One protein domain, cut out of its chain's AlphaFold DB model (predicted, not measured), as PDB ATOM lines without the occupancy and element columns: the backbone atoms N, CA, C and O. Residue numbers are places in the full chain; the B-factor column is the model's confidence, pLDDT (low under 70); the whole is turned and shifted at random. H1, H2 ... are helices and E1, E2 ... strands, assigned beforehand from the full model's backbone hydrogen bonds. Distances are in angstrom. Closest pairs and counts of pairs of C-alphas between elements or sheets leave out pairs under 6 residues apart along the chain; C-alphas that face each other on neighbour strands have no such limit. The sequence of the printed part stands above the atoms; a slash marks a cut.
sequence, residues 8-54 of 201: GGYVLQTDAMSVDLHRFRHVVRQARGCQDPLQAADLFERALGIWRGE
ATOM      1  N   GLY A   8     -41.531  15.359 -15.852       87.25
ATOM      2  CA  GLY A   8     -42.297  14.395 -15.055       87.25
ATOM      3  C   GLY A   8     -41.467  13.505 -14.127       87.25
ATOM      4  O   GLY A   8     -42.052  12.730 -13.377       87.25
ATOM      5  N   GLY A   9     -40.131  13.610 -14.122       90.06
ATOM      6  CA  GLY A   9     -39.313  12.804 -13.217       90.06
ATOM      7  C   GLY A   9     -37.816  12.810 -13.516       90.06
ATOM      8  O   GLY A   9     -37.266  13.764 -14.068       90.06
ATOM      9  N   TYR A  10     -37.165  11.721 -13.116       91.25
ATOM     10  CA  TYR A  10     -35.738  11.490 -13.312       91.25
ATOM     11  C   TYR A  10     -35.527  10.187 -14.074       91.25
ATOM     12  O   TYR A  10     -36.146   9.172 -13.753       91.25
ATOM     13  N   VAL A  11     -34.625  10.212 -15.048       91.19
ATOM     14  CA  VAL A  11     -34.240   9.047 -15.843       91.19
ATOM     15  C   VAL A  11     -32.777   8.747 -15.585       91.19
ATOM     16  O   VAL A  11     -31.911   9.613 -15.726       91.19
ATOM     17  N   LEU A  12     -32.491   7.501 -15.213       90.75
ATOM     18  CA  LEU A  12     -31.123   7.026 -15.095       90.75
ATOM     19  C   LEU A  12     -30.644   6.489 -16.445       90.75
ATOM     20  O   LEU A  12     -31.042   5.409 -16.873       90.75
ATOM     21  N   GLN A  13     -29.754   7.229 -17.096       90.06
ATOM     22  CA  GLN A  13     -29.088   6.802 -18.318       90.06
ATOM     23  C   GLN A  13     -27.823   6.022 -17.962       90.06
ATOM     24  O   GLN A  13     -26.831   6.566 -17.462       90.06
ATOM     25  N   THR A  14     -27.849   4.723 -18.218       92.94
ATOM     26  CA  THR A  14     -26.698   3.841 -18.042       92.94
ATOM     27  C   THR A  14     -26.644   2.815 -19.160       92.94
ATOM     28  O   THR A  14     -27.650   2.549 -19.816       92.94
ATOM     29  N   ASP A  15     -25.463   2.248 -19.383       91.06
ATOM     30  CA  ASP A  15     -25.328   1.086 -20.253       91.06
ATOM     31  C   ASP A  15     -26.167  -0.065 -19.680       91.06
ATOM     32  O   ASP A  15     -26.040  -0.410 -18.506       91.06
ATOM     33  N   ALA A  16     -27.018  -0.680 -20.500       88.50
ATOM     34  CA  ALA A  16     -27.814  -1.826 -20.077       88.50
ATOM     35  C   ALA A  16     -26.920  -2.963 -19.561       88.50
ATOM     36  O   ALA A  16     -27.288  -3.653 -18.615       88.50
ATOM     37  N   MET A  17     -25.722  -3.144 -20.126       91.69
ATOM     38  CA  MET A  17     -24.789  -4.176 -19.669       91.69
ATOM     39  C   MET A  17     -24.102  -3.830 -18.342       91.69
ATOM     40  O   MET A  17     -23.434  -4.692 -17.776       91.69
ATOM     41  N   SER A  18     -24.307  -2.635 -17.778       91.88
ATOM     42  CA  SER A  18     -23.909  -2.343 -16.395       91.88
ATOM     43  C   SER A  18     -24.905  -2.886 -15.363       91.88
ATOM     44  O   SER A  18     -24.593  -2.899 -14.175       91.88
ATOM     45  N   VAL A  19     -26.096  -3.320 -15.792       93.12
ATOM     46  CA  VAL A  19     -27.156  -3.854 -14.926       93.12
ATOM     47  C   VAL A  19     -27.159  -5.380 -15.000       93.12
ATOM     48  O   VAL A  19     -27.271  -5.975 -16.073       93.12
ATOM     49  N   ASP A  20     -27.058  -6.024 -13.841       93.62
ATOM     50  CA  ASP A  20     -27.013  -7.481 -13.690       93.62
ATOM     51  C   ASP A  20     -28.204  -8.198 -14.341       93.62
ATOM     52  O   ASP A  20     -27.997  -9.150 -15.093       93.62
ATOM     53  N   LEU A  21     -29.430  -7.702 -14.162       93.62
ATOM     54  CA  LEU A  21     -30.636  -8.282 -14.758       93.62
ATOM     55  C   LEU A  21     -30.592  -8.275 -16.294       93.62
ATOM     56  O   LEU A  21     -30.976  -9.246 -16.951       93.62
ATOM     57  N   HIS A  22     -30.106  -7.187 -16.891       94.94
ATOM     58  CA  HIS A  22     -29.974  -7.083 -18.342       94.94
ATOM     59  C   HIS A  22     -28.871  -8.002 -18.874       94.94
ATOM     60  O   HIS A  22     -29.081  -8.663 -19.897       94.94
ATOM     61  N   ARG A  23     -27.739  -8.107 -18.164       95.62
ATOM     62  CA  ARG A  23     -26.678  -9.076 -18.479       95.62
ATOM     63  C   ARG A  23     -27.185 -10.513 -18.396       95.62
ATOM     64  O   ARG A  23     -26.961 -11.282 -19.324       95.62
ATOM     65  N   PHE A  24     -27.904 -10.856 -17.328       96.75
ATOM     66  CA  PHE A  24     -28.512 -12.172 -17.138       96.75
ATOM     67  C   PHE A  24     -29.400 -12.540 -18.326       96.75
ATOM     68  O   PHE A  24     -29.146 -13.530 -19.010       96.75
ATOM     69  N   ARG A  25     -30.375 -11.688 -18.658       96.56
ATOM     70  CA  ARG A  25     -31.282 -11.926 -19.792       96.56
ATOM     71  C   ARG A  25     -30.544 -12.002 -21.131       96.56
ATOM     72  O   ARG A  25     -30.972 -12.738 -22.017       96.56
ATOM     73  N   HIS A  26     -29.455 -11.250 -21.304       96.62
ATOM     74  CA  HIS A  26     -28.622 -11.326 -22.504       96.62
ATOM     75  C   HIS A  26     -27.944 -12.696 -22.644       96.62
ATOM     76  O   HIS A  26     -28.087 -13.333 -23.687       96.62
ATOM     77  N   VAL A  27     -27.285 -13.182 -21.589       96.81
ATOM     78  CA  VAL A  27     -26.607 -14.490 -21.592       96.81
ATOM     79  C   VAL A  27     -27.611 -15.637 -21.743       96.81
ATOM     80  O   VAL A  27     -27.370 -16.559 -22.513       96.81
ATOM     81  N   VAL A  28     -28.782 -15.557 -21.101       97.19
ATOM     82  CA  VAL A  28     -29.852 -16.565 -21.247       97.19
ATOM     83  C   VAL A  28     -30.338 -16.672 -22.692       97.19
ATOM     84  O   VAL A  28     -30.538 -17.776 -23.197       97.19
ATOM     85  N   ARG A  29     -30.502 -15.542 -23.395       97.19
ATOM     86  CA  ARG A  29     -30.864 -15.567 -24.821       97.19
ATOM     87  C   ARG A  29     -29.789 -16.239 -25.672       97.19
ATOM     88  O   ARG A  29     -30.135 -16.994 -26.573       97.19
ATOM     89  N   GLN A  30     -28.512 -15.998 -25.376       96.75
ATOM     90  CA  GLN A  30     -27.410 -16.681 -26.059       96.75
ATOM     91  C   GLN A  30     -27.428 -18.187 -25.781       96.75
ATOM     92  O   GLN A  30     -27.314 -18.968 -26.719       96.75
ATOM     93  N   ALA A  31     -27.638 -18.592 -24.526       96.06
ATOM     94  CA  ALA A  31     -27.710 -19.997 -24.132       96.06
ATOM     95  C   ALA A  31     -28.844 -20.736 -24.861       96.06
ATOM     96  O   ALA A  31     -28.626 -21.802 -25.428       96.06
ATOM     97  N   ARG A  32     -30.039 -20.132 -24.921       94.94
ATOM     98  CA  ARG A  32     -31.211 -20.701 -25.611       94.94
ATOM     99  C   ARG A  32     -31.053 -20.776 -27.133       94.94
ATOM    100  O   ARG A  32     -31.656 -21.643 -27.753       94.94
ATOM    101  N   GLY A  33     -30.280 -19.872 -27.732       95.44
ATOM    102  CA  GLY A  33     -29.986 -19.880 -29.170       95.44
ATOM    103  C   GLY A  33     -28.793 -20.758 -29.568       95.44
ATOM    104  O   GLY A  33     -28.564 -20.971 -30.758       95.44
ATOM    105  N   CYS A  34     -28.021 -21.249 -28.598       95.44
ATOM    106  CA  CYS A  34     -26.817 -22.029 -28.842       95.44
ATOM    107  C   CYS A  34     -27.165 -23.450 -29.314       95.44
ATOM    108  O   CYS A  34     -27.992 -24.132 -28.712       95.44
ATOM    109  N   GLN A  35     -26.525 -23.894 -30.401       93.38
ATOM    110  CA  GLN A  35     -26.723 -25.237 -30.959       93.38
ATOM    111  C   GLN A  35     -25.845 -26.293 -30.284       93.38
ATOM    112  O   GLN A  35     -26.229 -27.458 -30.241       93.38
ATOM    113  N   ASP A  36     -24.680 -25.897 -29.764       94.69
ATOM    114  CA  ASP A  36     -23.776 -26.794 -29.047       94.69
ATOM    115  C   ASP A  36     -24.256 -26.965 -27.593       94.69
ATOM    116  O   ASP A  36     -24.230 -26.002 -26.820       94.69
ATOM    117  N   PRO A  37     -24.675 -28.176 -27.183       91.50
ATOM    118  CA  PRO A  37     -25.159 -28.417 -25.830       91.50
ATOM    119  C   PRO A  37     -24.120 -28.133 -24.736       91.50
ATOM    120  O   PRO A  37     -24.497 -27.697 -23.650       91.50
ATOM    121  N   LEU A  38     -22.824 -28.343 -24.993       92.25
ATOM    122  CA  LEU A  38     -21.784 -28.069 -23.996       92.25
ATOM    123  C   LEU A  38     -21.617 -26.564 -23.787       92.25
ATOM    124  O   LEU A  38     -21.616 -26.087 -22.654       92.25
ATOM    125  N   GLN A  39     -21.568 -25.802 -24.881       94.75
ATOM    126  CA  GLN A  39     -21.516 -24.345 -24.813       94.75
ATOM    127  C   GLN A  39     -22.793 -23.755 -24.192       94.75
ATOM    128  O   GLN A  39     -22.712 -22.807 -23.409       94.75
ATOM    129  N   ALA A  40     -23.966 -24.316 -24.494       95.38
ATOM    130  CA  ALA A  40     -25.223 -23.906 -23.877       95.38
ATOM    131  C   ALA A  40     -25.199 -24.112 -22.353       95.38
ATOM    132  O   ALA A  40     -25.617 -23.217 -21.617       95.38
ATOM    133  N   ALA A  41     -24.666 -25.246 -21.874       92.38
ATOM    134  CA  ALA A  41     -24.527 -25.526 -20.445       92.38
ATOM    135  C   ALA A  41     -23.663 -24.463 -19.753       92.38
ATOM    136  O   ALA A  41     -24.096 -23.860 -18.772       92.38
ATOM    137  N   ASP A  42     -22.490 -24.162 -20.315       93.69
ATOM    138  CA  ASP A  42     -21.580 -23.154 -19.766       93.69
ATOM    139  C   ASP A  42     -22.209 -21.751 -19.739       93.69
ATOM    140  O   ASP A  42     -21.993 -20.979 -18.802       93.69
ATOM    141  N   LEU A  43     -22.999 -21.393 -20.756       96.44
ATOM    142  CA  LEU A  43     -23.718 -20.117 -20.783       96.44
ATOM    143  C   LEU A  43     -24.811 -20.057 -19.710       96.44
ATOM    144  O   LEU A  43     -24.966 -19.017 -19.067       96.44
ATOM    145  N   PHE A  44     -25.537 -21.151 -19.480       95.62
ATOM    146  CA  PHE A  44     -26.526 -21.217 -18.407       95.62
ATOM    147  C   PHE A  44     -25.887 -21.105 -17.020       95.62
ATOM    148  O   PHE A  44     -26.374 -20.327 -16.199       95.62
ATOM    149  N   GLU A  45     -24.762 -21.782 -16.782       93.12
ATOM    150  CA  GLU A  45     -23.990 -21.642 -15.540       93.12
ATOM    151  C   GLU A  45     -23.534 -20.194 -15.322       93.12
ATOM    152  O   GLU A  45     -23.728 -19.615 -14.253       93.12
ATOM    153  N   ARG A  46     -23.000 -19.549 -16.368       95.25
ATOM    154  CA  ARG A  46     -22.605 -18.133 -16.308       95.25
ATOM    155  C   ARG A  46     -23.784 -17.216 -16.006       95.25
ATOM    156  O   ARG A  46     -23.625 -16.270 -15.239       95.25
ATOM    157  N   ALA A  47     -24.948 -17.466 -16.604       96.19
ATOM    158  CA  ALA A  47     -26.158 -16.699 -16.328       96.19
ATOM    159  C   ALA A  47     -26.595 -16.852 -14.866       96.19
ATOM    160  O   ALA A  47     -26.859 -15.850 -14.200       96.19
ATOM    161  N   LEU A  48     -26.632 -18.078 -14.342       94.44
ATOM    162  CA  LEU A  48     -27.008 -18.337 -12.952       94.44
ATOM    163  C   LEU A  48     -25.988 -17.754 -11.962       94.44
ATOM    164  O   LEU A  48     -26.393 -17.201 -10.941       94.44
ATOM    165  N   GLY A  49     -24.698 -17.747 -12.306       94.69
ATOM    166  CA  GLY A  49     -23.633 -17.131 -11.506       94.69
ATOM    167  C   GLY A  49     -23.702 -15.601 -11.381       94.69
ATOM    168  O   GLY A  49     -23.000 -15.023 -10.552       94.69
ATOM    169  N   ILE A  50     -24.544 -14.915 -12.168       95.12
ATOM    170  CA  ILE A  50     -24.796 -13.471 -11.999       95.12
ATOM    171  C   ILE A  50     -25.620 -13.203 -10.730       95.12
ATOM    172  O   ILE A  50     -25.488 -12.139 -10.120       95.12
ATOM    173  N   TRP A  51     -26.444 -14.162 -10.305       93.62
ATOM    174  CA  TRP A  51     -27.306 -14.026  -9.138       93.62
ATOM    175  C   TRP A  51     -26.502 -14.170  -7.848       93.62
ATOM    176  O   TRP A  51     -25.812 -15.161  -7.637       93.62
ATOM    177  N   ARG A  52     -26.632 -13.193  -6.945       89.38
ATOM    178  CA  ARG A  52     -25.912 -13.162  -5.655       89.38
ATOM    179  C   ARG A  52     -26.802 -13.436  -4.442       89.38
ATOM    180  O   ARG A  52     -26.372 -13.239  -3.313       89.38
ATOM    181  N   GLY A  53     -28.045 -13.851  -4.674       88.25
ATOM    182  CA  GLY A  53     -29.039 -14.073  -3.628       88.25
ATOM    183  C   GLY A  53     -30.440 -13.674  -4.074       88.25
ATOM    184  O   GLY A  53     -30.758 -13.693  -5.266       88.25
ATOM    185  N   GLU A  54     -31.273 -13.335  -3.096       87.75
ATOM    186  CA  GLU A  54     -32.628 -12.837  -3.306       87.75
ATOM    187  C   GLU A  54     -32.607 -11.403  -3.874       87.75
ATOM    188  O   GLU A  54     -31.831 -10.570  -3.398       87.75
TER     189      GLU A  54
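This is residues 8 to 54 of the 201 residues of the protein "Bacterial transcriptional activator domain protein" of Mycobacterium kansasii (UniProt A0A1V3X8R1). Two helices, H1 and H2, lie side by side and run opposite ways as a helical hairpin, and a straight arm with the single strand E1 sticks out from it at residues 8 to 15. The arm makes much of the length, and the last residues, 49 to 54, form a tail after H2. The printed part has 47 residues, with E1, H1 and H2 in that order along the chain, and its class is mostly helix. The whole is loose, with a radius of gyration of the C-alphas of 13.7 A, and spans 47 by 23 by 13 A.

Begin at H1, residues 20 to 33, the longest helix, and look from it to H2, residues 37 to 48. The two touch, with 19 pairs of C-alphas within 8 A. Their closest C-alphas are those of Ala 31 and Ala 40, 4.6 A apart. Their lines stand at a shallow tilt of 13 degrees, and they run opposite ways as a helical hairpin. In both H1 and H2 every O i to N i+4 pair is within hydrogen-bond range. Look next at E1, residues 9 to 13, which is apart from H1 and from H2 and pairs with no named strand.

Find C-alpha 20 at (-27.013, -7.481, -13.690); from there H1 runs 20.1 A to C-alpha 33. H2 covers 16.5 A from C-alpha 37 to C-alpha 48, which you find at (-27.008, -18.337, -12.952). E1 begins at C-alpha 9, at (-39.313, 12.804, -13.217), and measures 12.9 A to C-alpha 13.

The two C-alphas farthest apart are those of Gly 8 and Leu 38, at 48.0 A. Without residues 8 to 15, which stand free, the body spans 28 by 20 by 11 A. The link from H1 to H2 is tight and the link from E1 to H1 is short. The printed part has no cut, and no printed residue is under 70 in pLDDT.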